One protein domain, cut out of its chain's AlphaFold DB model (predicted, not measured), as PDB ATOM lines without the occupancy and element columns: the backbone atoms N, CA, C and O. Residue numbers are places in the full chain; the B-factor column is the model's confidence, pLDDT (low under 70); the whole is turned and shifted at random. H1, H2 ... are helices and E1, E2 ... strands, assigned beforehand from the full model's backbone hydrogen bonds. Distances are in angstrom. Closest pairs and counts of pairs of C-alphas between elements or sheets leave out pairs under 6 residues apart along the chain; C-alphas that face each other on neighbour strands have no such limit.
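What this domain is: This is residues 38 to 143 of the 151 residues of an uncharacterized protein of Chloroflexi bacterium (UniProt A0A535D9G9). A single twisted sheet of four parallel strands has two helices over one of its faces, H1 over the E1 edge and H2 over E3 and E4. Residues 65 to 74, of which 72 to 74 belong to H1, stick out from this body, and the last part of E3 bends sharply away from its first part. The printed part has 106 residues, with E1, H1, E2, H2, E3 and E4 in that order along the chain; the sheet's order is E1, E2, E3, E4. The class is mixed, helices and strands, though under half of the residues are in named elements. The whole is compact, with a radius of gyration of the C-alphas of 13.2 A and spans of 38 by 31 by 27 A.

Where its parts are: In the sheet, E1 is residues 54 to 60, 19.5 A long, and begins at C-alpha 54 (165.369, 163.410, 95.728). E2 is residues 86 to 92, 18.7 A, and E3 is residues 116 to 126, 18.0 A, bending by 118 degrees at residue 123. E4, residues 137 to 142, is 11.0 A long and ends at C-alpha 142 (174.905, 165.306, 118.320). H1 is residues 72 to 79, 10.5 A, and H2 is residues 105 to 114, 14.3 A, beginning at C-alpha 105 (171.879, 175.778, 111.963).

How they stand to each other: E1 and E2 are parallel at 25 degrees, with N 58 and O 89 at 2.9 A. E2 and E3 are parallel at 14 degrees, with N 90 and O 120 at 2.8 A. E3 and E4 are parallel at 6 degrees, with N 138 and O 119 at 2.8 A; these three pairs of atoms are within hydrogen-bond range. E1 and E4 are the edge strands. Outside the named strands, residues 42 to 43 pair antiparallel with residues 138 to 139 of E4, and residues 103 to 104 pair parallel with residues 125 to 126 of E3. H1 and H2 are on the same face of the sheet, in two layers, helices on one face of a sheet. H2, at a height over the sheet of 8.3 A, runs along the strands, at 24 degrees to E3 on the local plane; its closest C-alphas to E3 are those of Glu 105 and Ser 126, 7.4 A apart. H1, at a height of 9.8 A, lies over E1, slantwise to the strands, at 36 degrees to E1 on the local plane; it is only just not over E2, on which 2 of its 8 C-alphas fall. The closest C-alphas of E1 and H1 are those of Val 56 and Phe 79, 6.0 A apart. H1 and H2 are apart. E1, H1, E2 and E2, H2, E3 are strand-helix-strand units, two parallel neighbour strands with a helix between them along the chain, each with a right-handed crossover. In H1 and H2 every O i to N i+4 pair is within hydrogen-bond range.

The domain as a whole: The two C-alphas farthest apart, those of Glu 47 and Cys 67, are 38.2 A apart. Without residues 65 to 74, which stand free, the body spans 32 by 30 by 25 A. The printed part has no cut. The links E1 to H1, 11 residues, and E2 to H2, 12 residues, are long. The mean pLDDT of the printed part is 85.7; residue 67, residues 128 to 132 and residue 143 are under 70.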
ATOM      1  N   ASP A  38     170.861 152.426 109.001       82.81
ATOM      2  CA  ASP A  38     171.244 151.839 110.283       82.81
ATOM      3  C   ASP A  38     170.454 152.465 111.452       82.81
ATOM      4  O   ASP A  38     170.061 153.633 111.422       82.81
ATOM      5  N   SER A  39     170.255 151.666 112.499       82.56
ATOM      6  CA  SER A  39     169.519 152.008 113.720       82.56
ATOM      7  C   SER A  39     170.097 153.189 114.505       82.56
ATOM      8  O   SER A  39     169.380 153.783 115.311       82.56
ATOM      9  N   THR A  40     171.362 153.558 114.279       86.12
ATOM     10  CA  THR A  40     171.963 154.722 114.939       86.12
ATOM     11  C   THR A  40     171.380 156.042 114.436       86.12
ATOM     12  O   THR A  40     171.320 157.008 115.196       86.12
ATOM     13  N   ILE A  41     170.900 156.106 113.190       88.00
ATOM     14  CA  ILE A  41     170.365 157.334 112.595       88.00
ATOM     15  C   ILE A  41     168.940 157.581 113.102       88.00
ATOM     16  O   ILE A  41     168.001 156.860 112.770       88.00
ATOM     17  N   THR A  42     168.762 158.655 113.873       88.31
ATOM     18  CA  THR A  42     167.477 159.009 114.496       88.31
ATOM     19  C   THR A  42     167.009 160.400 114.077       88.31
ATOM     20  O   THR A  42     167.819 161.296 113.833       88.31
ATOM     21  N   CYS A  43     165.688 160.591 113.987       88.50
ATOM     22  CA  CYS A  43     165.092 161.902 113.724       88.50
ATOM     23  C   CYS A  43     165.249 162.804 114.950       88.50
ATOM     24  O   CYS A  43     164.793 162.449 116.037       88.50
ATOM     25  N   ARG A  44     165.865 163.975 114.777       88.19
ATOM     26  CA  ARG A  44     166.079 164.934 115.872       88.19
ATOM     27  C   ARG A  44     164.907 165.879 116.108       88.19
ATOM     28  O   ARG A  44     164.780 166.391 117.212       88.19
ATOM     29  N   PHE A  45     164.056 166.056 115.101       87.06
ATOM     30  CA  PHE A  45     162.921 166.982 115.119       87.06
ATOM     31  C   PHE A  45     161.655 166.282 114.590       87.06
ATOM     32  O   PHE A  45     161.196 166.588 113.483       87.06
ATOM     33  N   PRO A  46     161.125 165.267 115.304       85.56
ATOM     34  CA  PRO A  46     159.968 164.485 114.854       85.56
ATOM     35  C   PRO A  46     158.701 165.330 114.627       85.56
ATOM     36  O   PRO A  46     157.872 164.982 113.788       85.56
ATOM     37  N   GLU A  47     158.566 166.456 115.324       86.88
ATOM     38  CA  GLU A  47     157.466 167.416 115.214       86.88
ATOM     39  C   GLU A  47     157.362 168.094 113.840       86.88
ATOM     40  O   GLU A  47     156.290 168.571 113.470       86.88
ATOM     41  N   LEU A  48     158.445 168.105 113.056       86.62
ATOM     42  CA  LEU A  48     158.461 168.677 111.708       86.62
ATOM     43  C   LEU A  48     157.837 167.745 110.647       86.62
ATOM     44  O   LEU A  48     157.626 168.161 109.506       86.62
ATOM     45  N   GLY A  49     157.493 166.509 111.026       87.81
ATOM     46  CA  GLY A  49     156.764 165.555 110.192       87.81
ATOM     47  C   GLY A  49     157.600 164.870 109.096       87.81
ATOM     48  O   GLY A  49     158.796 165.127 108.943       87.81
ATOM     49  N   PRO A  50     156.979 163.956 108.324       91.00
ATOM     50  CA  PRO A  50     157.663 163.191 107.287       91.00
ATOM     51  C   PRO A  50     158.007 164.043 106.059       91.00
ATOM     52  O   PRO A  50     157.252 164.926 105.623       91.00
ATOM     53  N   VAL A  51     159.144 163.709 105.451       92.88
ATOM     54  CA  VAL A  51     159.677 164.371 104.258       92.88
ATOM     55  C   VAL A  51     159.958 163.371 103.153       92.88
ATOM     56  O   VAL A  51     160.340 162.233 103.404       92.88
ATOM     57  N   VAL A  52     159.767 163.825 101.918       94.56
ATOM     58  CA  VAL A  52     160.074 163.084 100.696       94.56
ATOM     59  C   VAL A  52     160.788 164.044  99.759       94.56
ATOM     60  O   VAL A  52     160.342 165.178  99.575       94.56
ATOM     61  N   GLY A  53     161.893 163.593  99.180       93.81
ATOM     62  CA  GLY A  53     162.680 164.362  98.231       93.81
ATOM     63  C   GLY A  53     163.688 163.486  97.505       93.81
ATOM     64  O   GLY A  53     163.889 162.322  97.853       93.81
ATOM     65  N   TYR A  54     164.313 164.058  96.486       95.19
ATOM     66  CA  TYR A  54     165.369 163.410  95.728       95.19
ATOM     67  C   TYR A  54     166.678 163.480  96.494       95.19
ATOM     68  O   TYR A  54     167.070 164.547  96.967       95.19
ATOM     69  N   ALA A  55     167.357 162.341  96.604       94.75
ATOM     70  CA  ALA A  55     168.632 162.272  97.294       94.75
ATOM     71  C   ALA A  55     169.703 163.057  96.524       94.75
ATOM     72  O   ALA A  55     169.990 162.756  95.365       94.75
ATOM     73  N   VAL A  56     170.316 164.027  97.197       95.50
ATOM     74  CA  VAL A  56     171.578 164.646  96.780       95.50
ATOM     75  C   VAL A  56     172.644 164.228  97.780       95.50
ATOM     76  O   VAL A  56     172.448 164.362  98.986       95.50
ATOM     77  N   THR A  57     173.742 163.651  97.299       94.00
ATOM     78  CA  THR A  57     174.728 162.992  98.164       94.00
ATOM     79  C   THR A  57     176.011 163.802  98.275       94.00
ATOM     80  O   THR A  57     176.549 164.237  97.259       94.00
ATOM     81  N   ALA A  58     176.542 163.932  99.488       91.50
ATOM     82  CA  ALA A  58     177.856 164.500  99.760       91.50
ATOM     83  C   ALA A  58     178.663 163.577 100.681       91.50
ATOM     84  O   ALA A  58     178.097 162.779 101.429       91.50
ATOM     85  N   LYS A  59     179.989 163.698 100.624       90.06
ATOM     86  CA  LYS A  59     180.917 162.980 101.501       90.06
ATOM     87  C   LYS A  59     181.799 163.991 102.215       90.06
ATOM     88  O   LYS A  59     182.271 164.929 101.574       90.06
ATOM     89  N   ILE A  60     182.015 163.793 103.508       88.25
ATOM     90  CA  ILE A  60     182.839 164.665 104.349       88.25
ATOM     91  C   ILE A  60     183.854 163.834 105.136       88.25
ATOM     92  O   ILE A  60     183.642 162.648 105.395       88.25
ATOM     93  N   ARG A  61     184.968 164.465 105.497       87.00
ATOM     94  CA  ARG A  61     185.994 163.928 106.391       87.00
ATOM     95  C   ARG A  61     186.658 165.107 107.090       87.00
ATOM     96  O   ARG A  61     187.090 166.033 106.412       87.00
ATOM     97  N   ALA A  62     186.701 165.089 108.416       84.31
ATOM     98  CA  ALA A  62     187.312 166.126 109.241       84.31
ATOM     99  C   ALA A  62     188.629 165.665 109.887       84.31
ATOM    100  O   ALA A  62     189.459 166.508 110.219       84.31
ATOM    101  N   ALA A  63     188.845 164.355 110.059       82.56
ATOM    102  CA  ALA A  63     190.065 163.821 110.671       82.56
ATOM    103  C   ALA A  63     191.321 163.971 109.795       82.56
ATOM    104  O   ALA A  63     192.441 163.906 110.304       82.56
ATOM    105  N   GLU A  64     191.152 164.178 108.489       81.81
ATOM    106  CA  GLU A  64     192.245 164.335 107.530       81.81
ATOM    107  C   GLU A  64     192.093 165.641 106.739       81.81
ATOM    108  O   GLU A  64     190.966 166.086 106.503       81.81
ATOM    109  N   PRO A  65     193.205 166.251 106.284       75.56
ATOM    110  CA  PRO A  65     193.153 167.383 105.369       75.56
ATOM    111  C   PRO A  65     192.359 167.046 104.098       75.56
ATOM    112  O   PRO A  65     192.419 165.906 103.622       75.56
ATOM    113  N   PRO A  66     191.653 168.022 103.504       71.75
ATOM    114  CA  PRO A  66     190.875 167.777 102.303       71.75
ATOM    115  C   PRO A  66     191.791 167.327 101.161       71.75
ATOM    116  O   PRO A  66     192.737 168.016 100.785       71.75
ATOM    117  N   CYS A  67     191.485 166.170 100.569       68.44
ATOM    118  CA  CYS A  67     192.137 165.732  99.332       68.44
ATOM    119  C   CYS A  67     191.761 166.649  98.151       68.44
ATOM    120  O   CYS A  67     192.522 166.779  97.193       68.44
ATOM    121  N   ILE A  68     190.571 167.256  98.212       74.12
ATOM    122  CA  ILE A  68     190.047 168.226  97.252       74.12
ATOM    123  C   ILE A  68     189.272 169.270  98.052       74.12
ATOM    124  O   ILE A  68     188.349 168.918  98.781       74.12
ATOM    125  N   GLU A  69     189.621 170.541  97.886       72.69
ATOM    126  CA  GLU A  69     188.858 171.662  98.438       72.69
ATOM    127  C   GLU A  69     187.736 172.016  97.444       72.69
ATOM    128  O   GLU A  69     187.982 172.427  96.298       72.69
ATOM    129  N   LEU A  70     186.486 171.762  97.835       78.12
ATOM    130  CA  LEU A  70     185.310 172.016  97.004       78.12
ATOM    131  C   LEU A  70     184.547 173.212  97.556       78.12
ATOM    132  O   LEU A  70     183.854 173.113  98.560       78.12
ATOM    133  N   SER A  71     184.575 174.323  96.818       84.62
ATOM    134  CA  SER A  71     183.740 175.470  97.156       84.62
ATOM    135  C   SER A  71     182.259 175.081  97.184       84.62
ATOM    136  O   SER A  71     181.783 174.336  96.321       84.62
ATOM    137  N   HIS A  72     181.497 175.666  98.111       83.12
ATOM    138  CA  HIS A  72     180.053 175.435  98.221       83.12
ATOM    139  C   HIS A  72     179.314 175.610  96.884       83.12
ATOM    140  O   HIS A  72     178.427 174.829  96.554       83.12
ATOM    141  N   SER A  73     179.734 176.577  96.063       86.38
ATOM    142  CA  SER A  73     179.171 176.810  94.729       86.38
ATOM    143  C   SER A  73     179.292 175.609  93.787       86.38
ATOM    144  O   SER A  73     178.368 175.354  93.017       86.38
ATOM    145  N   LYS A  74     180.396 174.852  93.846       89.00
ATOM    146  CA  LYS A  74     180.582 173.636  93.040       89.00
ATOM    147  C   LYS A  74     179.674 172.517  93.532       89.00
ATOM    148  O   LYS A  74     179.060 171.839  92.717       89.00
ATOM    149  N   VAL A  75     179.542 172.366  94.850       89.38
ATOM    150  CA  VAL A  75     178.623 171.386  95.450       89.38
ATOM    151  C   VAL A  75     177.183 171.681  95.029       89.38
ATOM    152  O   VAL A  75     176.477 170.787  94.569       89.38
ATOM    153  N   TRP A  76     176.755 172.944  95.107       90.69
ATOM    154  CA  TRP A  76     175.408 173.337  94.692       90.69
ATOM    155  C   TRP A  76     175.182 173.146  93.196       90.69
ATOM    156  O   TRP A  76     174.105 172.709  92.806       90.69
ATOM    157  N   ALA A  77     176.188 173.420  92.360       92.00
ATOM    158  CA  ALA A  77     176.094 173.180  90.924       92.00
ATOM    159  C   ALA A  77     175.858 171.695  90.598       92.00
ATOM    160  O   ALA A  77     175.071 171.392  89.704       92.00
ATOM    161  N   GLU A  78     176.477 170.770  91.341       92.44
ATOM    162  CA  GLU A  78     176.184 169.339  91.194       92.44
ATOM    163  C   GLU A  78     174.789 168.977  91.722       92.44
ATOM    164  O   GLU A  78     174.092 168.167  91.108       92.44
ATOM    165  N   PHE A  79     174.331 169.602  92.812       93.62
ATOM    166  CA  PHE A  79     172.987 169.362  93.355       93.62
ATOM    167  C   PHE A  79     171.879 169.860  92.416       93.62
ATOM    168  O   PHE A  79     170.868 169.180  92.264       93.62
ATOM    169  N   GLU A  80     172.086 170.978  91.713       94.12
ATOM    170  CA  GLU A  80     171.156 171.521  90.703       94.12
ATOM    171  C   GLU A  80     170.936 170.594  89.496       94.12
ATOM    172  O   GLU A  80     170.005 170.790  88.716       94.12
ATOM    173  N   ARG A  81     171.724 169.523  89.360       93.56
ATOM    174  CA  ARG A  81     171.489 168.469  88.361       93.56
ATOM    175  C   ARG A  81     170.387 167.493  88.777       93.56
ATOM    176  O   ARG A  81     169.920 166.715  87.945       93.56
ATOM    177  N   VAL A  82     169.992 167.507  90.050       94.31
ATOM    178  CA  VAL A  82     168.958 166.644  90.624       94.31
ATOM    179  C   VAL A  82     167.656 167.438  90.775       94.31
ATOM    180  O   VAL A  82     167.681 168.565  91.272       94.31
ATOM    181  N   PRO A  83     166.493 166.878  90.394       93.94
ATOM    182  CA  PRO A  83     165.210 167.546  90.588       93.94
ATOM    183  C   PRO A  83     164.934 167.892  92.058       93.94
ATOM    184  O   PRO A  83     165.312 167.158  92.969       93.94
ATOM    185  N   LYS A  84     164.231 169.002  92.295       93.56
ATOM    186  CA  LYS A  84     163.745 169.399  93.627       93.56
ATOM    187  C   LYS A  84     162.409 168.702  93.945       93.56
ATOM    188  O   LYS A  84     161.688 168.337  93.014       93.56
ATOM    189  N   PRO A  85     162.040 168.535  95.229       95.00
ATOM    190  CA  PRO A  85     162.753 168.957  96.440       95.00
ATOM    191  C   PRO A  85     163.937 168.048  96.784       95.00
ATOM    192  O   PRO A  85     163.874 166.842  96.549       95.00
ATOM    193  N   TRP A  86     164.994 168.603  97.380       95.94
ATOM    194  CA  TRP A  86     166.186 167.826  97.741       95.94
ATOM    195  C   TRP A  86     166.124 167.252  99.152       95.94
ATOM    196  O   TRP A  86     165.754 167.937 100.105       95.94
ATOM    197  N   LEU A  87     166.581 166.015  99.294       95.31
ATOM    198  CA  LEU A  87     166.915 165.391 100.564       95.31
ATOM    199  C   LEU A  87     168.437 165.228 100.610       95.31
ATOM    200  O   LEU A  87     168.999 164.438  99.852       95.31
ATOM    201  N   VAL A  88     169.111 166.012 101.451       95.38
ATOM    202  CA  VAL A  88     170.579 166.011 101.510       95.38
ATOM    203  C   VAL A  88     171.046 164.792 102.297       95.38
ATOM    204  O   VAL A  88     170.639 164.597 103.437       95.38
ATOM    205  N   VAL A  89     171.891 163.961 101.700       94.56
ATOM    206  CA  VAL A  89     172.438 162.751 102.322       94.56
ATOM    207  C   VAL A  89     173.946 162.916 102.436       94.56
ATOM    208  O   VAL A  89     174.638 163.021 101.426       94.56
ATOM    209  N   ILE A  90     174.457 162.966 103.660       92.94
ATOM    210  CA  ILE A  90     175.862 163.264 103.939       92.94
ATOM    211  C   ILE A  90     176.503 162.065 104.623       92.94
ATOM    212  O   ILE A  90     176.146 161.729 105.752       92.94
ATOM    213  N   GLU A  91     177.467 161.454 103.949       91.88
ATOM    214  CA  GLU A  91     178.310 160.410 104.522       91.88
ATOM    215  C   GLU A  91     179.552 161.045 105.159       91.88
ATOM    216  O   GLU A  91     180.399 161.615 104.472       91.88
ATOM    217  N   ASP A  92     179.647 160.955 106.479       90.31
ATOM    218  CA  ASP A  92     180.833 161.275 107.256       90.31
ATOM    219  C   ASP A  92     181.738 160.047 107.350       90.31
ATOM    220  O   ASP A  92     181.361 159.011 107.910       90.31
ATOM    221  N   PHE A  93     182.931 160.160 106.770       89.75
ATOM    222  CA  PHE A  93     183.927 159.097 106.772       89.75
ATOM    223  C   PHE A  93     184.634 158.908 108.115       89.75
ATOM    224  O   PHE A  93     185.310 157.894 108.279       89.75
ATOM    225  N   ASP A  94     184.470 159.828 109.066       86.00
ATOM    226  CA  ASP A  94     185.033 159.689 110.411       86.00
ATOM    227  C   ASP A  94     184.139 158.834 111.333       86.00
ATOM    228  O   ASP A  94     184.488 158.554 112.483       86.00
ATOM    229  N   TYR A  95     182.980 158.376 110.844       84.25
ATOM    230  CA  TYR A  95     182.127 157.424 111.556       84.25
ATOM    231  C   TYR A  95     182.904 156.143 111.938       84.25
ATOM    232  O   TYR A  95     183.633 155.599 111.105       84.25
ATOM    233  N   PRO A  96     182.737 155.597 113.162       83.44
ATOM    234  CA  PRO A  96     181.723 155.934 114.170       83.44
ATOM    235  C   PRO A  96     182.067 157.093 115.113       83.44
ATOM    236  O   PRO A  96     181.237 157.436 115.951       83.44
ATOM    237  N   ASN A  97     183.246 157.708 114.989       83.56
ATOM    238  CA  ASN A  97     183.725 158.758 115.892       83.56
ATOM    239  C   ASN A  97     183.983 160.068 115.124       83.56
ATOM    240  O   ASN A  97     185.143 160.462 114.975       83.56
ATOM    241  N   PRO A  98     182.929 160.740 114.622       81.56
ATOM    242  CA  PRO A  98     183.083 161.982 113.877       81.56
ATOM    243  C   PRO A  98     183.801 163.042 114.717       81.56
ATOM    244  O   PRO A  98     183.429 163.306 115.861       81.56
ATOM    245  N   VAL A  99     184.843 163.647 114.146       81.75
ATOM    246  CA  VAL A  99     185.697 164.636 114.833       81.75
ATOM    247  C   VAL A  99     185.149 166.058 114.671       81.75
ATOM    248  O   VAL A  99     185.435 166.945 115.476       81.75
ATOM    249  N   GLY A 100     184.327 166.280 113.645       77.25
ATOM    250  CA  GLY A 100     183.690 167.555 113.345       77.25
ATOM    251  C   GLY A 100     182.202 167.405 113.047       77.25
ATOM    252  O   GLY A 100     181.663 166.308 112.939       77.25
ATOM    253  N   SER A 101     181.532 168.544 112.916       78.38
ATOM    254  CA  SER A 101     180.127 168.620 112.535       78.38
ATOM    255  C   SER A 101     180.001 169.521 111.317       78.38
ATOM    256  O   SER A 101     180.208 170.732 111.409       78.38
ATOM    257  N   PHE A 102     179.693 168.916 110.170       81.06
ATOM    258  CA  PHE A 102     179.354 169.656 108.953       81.06
ATOM    259  C   PHE A 102     177.924 170.194 109.015       81.06
ATOM    260  O   PHE A 102     177.600 171.190 108.373       81.06
ATOM    261  N   TRP A 103     177.036 169.540 109.766       86.88
ATOM    262  CA  TRP A 103     175.627 169.895 109.782       86.88
ATOM    263  C   TRP A 103     175.247 170.687 111.031       86.88
ATOM    264  O   TRP A 103     175.381 170.217 112.157       86.88
ATOM    265  N   GLY A 104     174.705 171.884 110.836       85.31
ATOM    266  CA  GLY A 104     174.230 172.749 111.912       85.31
ATOM    267  C   GLY A 104     173.288 173.825 111.389       85.31
ATOM    268  O   GLY A 104     172.917 173.814 110.216       85.31
ATOM    269  N   GLU A 105     172.908 174.765 112.251       84.38
ATOM    270  CA  GLU A 105     171.879 175.778 111.963       84.38
ATOM    271  C   GLU A 105     172.152 176.598 110.688       84.38
ATOM    272  O   GLU A 105     171.238 176.824 109.889       84.38
ATOM    273  N   VAL A 106     173.409 176.996 110.462       85.75
ATOM    274  CA  VAL A 106     173.818 177.795 109.292       85.75
ATOM    275  C   VAL A 106     173.611 177.014 107.996       85.75
ATOM    276  O   VAL A 106     172.892 177.470 107.105       85.75
ATOM    277  N   ASN A 107     174.188 175.812 107.909       88.12
ATOM    278  CA  ASN A 107     174.049 174.966 106.725       88.12
ATOM    279  C   ASN A 107     172.591 174.552 106.525       88.12
ATOM    280  O   ASN A 107     172.088 174.614 105.408       88.12
ATOM    281  N   ALA A 108     171.864 174.247 107.597       88.69
ATOM    282  CA  ALA A 108     170.463 173.892 107.481       88.69
ATOM    283  C   ALA A 108     169.601 175.046 106.939       88.69
ATOM    284  O   ALA A 108     168.758 174.843 106.068       88.69
ATOM    285  N   SER A 109     169.832 176.276 107.395       89.25
ATOM    286  CA  SER A 109     169.122 177.454 106.880       89.25
ATOM    287  C   SER A 109     169.438 177.705 105.406       89.25
ATOM    288  O   SER A 109     168.540 177.961 104.602       89.25
ATOM    289  N   MET A 110     170.711 177.564 105.035       90.12
ATOM    290  CA  MET A 110     171.188 177.734 103.666       90.12
ATOM    291  C   MET A 110     170.593 176.690 102.713       90.12
ATOM    292  O   MET A 110     169.987 177.050 101.707       90.12
ATOM    293  N   TYR A 111     170.687 175.399 103.043       91.94
ATOM    294  CA  TYR A 111     170.131 174.330 102.210       91.94
ATOM    295  C   TYR A 111     168.604 174.400 102.124       91.94
ATOM    296  O   TYR A 111     168.049 174.146 101.055       91.94
ATOM    297  N   LYS A 112     167.913 174.825 103.191       91.31
ATOM    298  CA  LYS A 112     166.471 175.096 103.125       91.31
ATOM    299  C   LYS A 112     166.152 176.199 102.116       91.31
ATOM    300  O   LYS A 112     165.237 176.030 101.314       91.31
ATOM    301  N   ALA A 113     166.910 177.297 102.120       90.94
ATOM    302  CA  ALA A 113     166.735 178.383 101.154       90.94
ATOM    303  C   ALA A 113     166.993 177.933  99.701       90.94
ATOM    304  O   ALA A 113     166.356 178.438  98.781       90.94
ATOM    305  N   LEU A 114     167.871 176.945  99.499       91.00
ATOM    306  CA  LEU A 114     168.141 176.340  98.188       91.00
ATOM    307  C   LEU A 114     167.060 175.341  97.727       91.00
ATOM    308  O   LEU A 114     167.048 174.952  96.557       91.00
ATOM    309  N   GLY A 115     166.124 174.956  98.603       91.00
ATOM    310  CA  GLY A 115     165.024 174.035  98.293       91.00
ATOM    311  C   GLY A 115     165.198 172.615  98.839       91.00
ATOM    312  O   GLY A 115     164.490 171.702  98.401       91.00
ATOM    313  N   ALA A 116     166.119 172.406  99.785       94.56
ATOM    314  CA  ALA A 116     166.179 171.164 100.544       94.56
ATOM    315  C   ALA A 116     165.025 171.076 101.550       94.56
ATOM    316  O   ALA A 116     164.644 172.060 102.186       94.56
ATOM    317  N   VAL A 117     164.485 169.871 101.707       94.62
ATOM    318  CA  VAL A 117     163.377 169.572 102.624       94.62
ATOM    319  C   VAL A 117     163.815 168.794 103.857       94.62
ATOM    320  O   VAL A 117     163.037 168.675 104.797       94.62
ATOM    321  N   GLY A 118     165.040 168.274 103.882       93.44
ATOM    322  CA  GLY A 118     165.576 167.555 105.030       93.44
ATOM    323  C   GLY A 118     167.009 167.096 104.813       93.44
ATOM    324  O   GLY A 118     167.572 167.241 103.721       93.44
ATOM    325  N   THR A 119     167.609 166.536 105.859       94.06
ATOM    326  CA  THR A 119     168.982 166.021 105.805       94.06
ATOM    327  C   THR A 119     169.155 164.737 106.594       94.06
ATOM    328  O   THR A 119     168.585 164.580 107.669       94.06
ATOM    329  N   ILE A 120     169.957 163.826 106.052       93.44
ATOM    330  CA  ILE A 120     170.335 162.548 106.645       93.44
ATOM    331  C   ILE A 120     171.859 162.496 106.705       93.44
ATOM    332  O   ILE A 120     172.519 162.742 105.698       93.44
ATOM    333  N   THR A 121     172.428 162.157 107.858       91.56
ATOM    334  CA  THR A 121     173.872 161.945 107.988       91.56
ATOM    335  C   THR A 121     174.218 160.880 109.022       91.56
ATOM    336  O   THR A 121     173.538 160.737 110.032       91.56
ATOM    337  N   ASN A 122     175.287 160.124 108.792       90.00
ATOM    338  CA  ASN A 122     175.900 159.272 109.813       90.00
ATOM    339  C   ASN A 122     176.920 160.042 110.679       90.00
ATOM    340  O   ASN A 122     177.399 159.477 111.657       90.00
ATOM    341  N   GLY A 123     177.239 161.300 110.363       85.75
ATOM    342  CA  GLY A 123     178.087 162.171 111.183       85.75
ATOM    343  C   GLY A 123     177.330 162.825 112.338       85.75
ATOM    344  O   GLY A 123     176.146 162.558 112.552       85.75
ATOM    345  N   SER A 124     178.005 163.707 113.073       82.00
ATOM    346  CA  SER A 124     177.391 164.500 114.145       82.00
ATOM    347  C   SER A 124     176.713 165.764 113.622       82.00
ATOM    348  O   SER A 124     177.219 166.422 112.716       82.00
ATOM    349  N   GLY A 125     175.590 166.130 114.243       78.38
ATOM    350  CA  GLY A 125     174.959 167.438 114.063       78.38
ATOM    351  C   GLY A 125     175.202 168.383 115.244       78.38
ATOM    352  O   GLY A 125     175.167 167.966 116.405       78.38
ATOM    353  N   SER A 126     175.407 169.667 114.952       80.81
ATOM    354  CA  SER A 126     175.513 170.737 115.949       80.81
ATOM    355  C   SER A 126     174.180 171.469 116.066       80.81
ATOM    356  O   SER A 126     173.838 172.305 115.227       80.81
ATOM    357  N   PHE A 127     173.424 171.150 117.117       76.06
ATOM    358  CA  PHE A 127     172.104 171.721 117.385       76.06
ATOM    359  C   PHE A 127     172.167 172.612 118.624       76.06
ATOM    360  O   PHE A 127     172.494 172.137 119.713       76.06
ATOM    361  N   LEU A 128     171.852 173.900 118.475       66.75
ATOM    362  CA  LEU A 128     171.730 174.805 119.613       66.75
ATOM    363  C   LEU A 128     170.298 174.728 120.172       66.75
ATOM    364  O   LEU A 128     169.355 174.970 119.421       66.75
ATOM    365  N   PRO A 129     170.104 174.434 121.473       57.44
ATOM    366  CA  PRO A 129     168.778 174.180 122.050       57.44
ATOM    367  C   PRO A 129     167.846 175.402 122.075       57.44
ATOM    368  O   PRO A 129     166.647 175.247 122.274       57.44
ATOM    369  N   ALA A 130     168.375 176.613 121.884       56.44
ATOM    370  CA  ALA A 130     167.586 177.844 121.851       56.44
ATOM    371  C   ALA A 130     166.983 178.153 120.467       56.44
ATOM    372  O   ALA A 130     166.070 178.974 120.375       56.44
ATOM    373  N   CYS A 131     167.484 177.525 119.397       56.81
ATOM    374  CA  CYS A 131     167.103 177.854 118.028       56.81
ATOM    375  C   CYS A 131     166.112 176.832 117.462       56.81
ATOM    376  O   CYS A 131     166.327 175.623 117.537       56.81
ATOM    377  N   SER A 132     165.037 177.328 116.843       68.12
ATOM    378  CA  SER A 132     164.141 176.490 116.044       68.12
ATOM    379  C   SER A 132     164.889 176.010 114.803       68.12
ATOM    380  O   SER A 132     165.333 176.821 113.986       68.12
ATOM    381  N   PHE A 133     165.061 174.697 114.671       75.75
ATOM    382  CA  PHE A 133     165.817 174.146 113.557       75.75
ATOM    383  C   PHE A 133     164.969 174.169 112.277       75.75
ATOM    384  O   PHE A 133     163.800 173.776 112.290       75.75
ATOM    385  N   PRO A 134     165.518 174.629 111.140       81.19
ATOM    386  CA  PRO A 134     164.685 175.009 110.008       81.19
ATOM    387  C   PRO A 134     164.134 173.816 109.210       81.19
ATOM    388  O   PRO A 134     163.207 174.021 108.423       81.19
ATOM    389  N   MET A 135     164.661 172.597 109.374       85.69
ATOM    390  CA  MET A 135     164.206 171.418 108.627       85.69
ATOM    391  C   MET A 135     164.428 170.088 109.375       85.69
ATOM    392  O   MET A 135     165.340 169.994 110.198       85.69
ATOM    393  N   PRO A 136     163.675 169.024 109.042       88.69
ATOM    394  CA  PRO A 136     163.930 167.675 109.543       88.69
ATOM    395  C   PRO A 136     165.378 167.226 109.332       88.69
ATOM    396  O   PRO A 136     165.916 167.307 108.226       88.69
ATOM    397  N   THR A 137     166.005 166.736 110.400       88.25
ATOM    398  CA  THR A 137     167.383 166.233 110.383       88.25
ATOM    399  C   THR A 137     167.454 164.869 111.054       88.25
ATOM    400  O   THR A 137     166.952 164.687 112.166       88.25
ATOM    401  N   PHE A 138     168.114 163.931 110.382       89.00
ATOM    402  CA  PHE A 138     168.353 162.572 110.839       89.00
ATOM    403  C   PHE A 138     169.857 162.372 111.015       89.00
ATOM    404  O   PHE A 138     170.616 162.567 110.067       89.00
ATOM    405  N   THR A 139     170.298 162.022 112.223       84.88
ATOM    406  CA  THR A 139     171.733 161.876 112.520       84.88
ATOM    407  C   THR A 139     172.021 160.813 113.576       84.88
ATOM    408  O   THR A 139     171.206 160.596 114.481       84.88
ATOM    409  N   SER A 140     173.192 160.174 113.464       80.62
ATOM    410  CA  SER A 140     173.709 159.198 114.429       80.62
ATOM    411  C   SER A 140     174.034 159.811 115.796       80.62
ATOM    412  O   SER A 140     173.909 159.158 116.829       80.62
ATOM    413  N   SER A 141     174.438 161.083 115.829       76.56
ATOM    414  CA  SER A 141     175.055 161.709 117.000       76.56
ATOM    415  C   SER A 141     174.843 163.227 117.012       76.56
ATOM    416  O   SER A 141     174.504 163.849 116.010       76.56
ATOM    417  N   SER A 142     174.989 163.848 118.179       72.12
ATOM    418  CA  SER A 142     174.905 165.306 118.320       72.12
ATOM    419  C   SER A 142     176.086 165.813 119.129       72.12
ATOM    420  O   SER A 142     176.350 165.270 120.201       72.12
ATOM    421  N   MET A 143     176.753 166.861 118.647       62.53
ATOM    422  CA  MET A 143     177.882 167.490 119.329       62.53
ATOM    423  C   MET A 143     177.546 168.919 119.757       62.53
ATOM    424  O   MET A 143     177.081 169.733 118.963       62.53
TER     425      MET A 143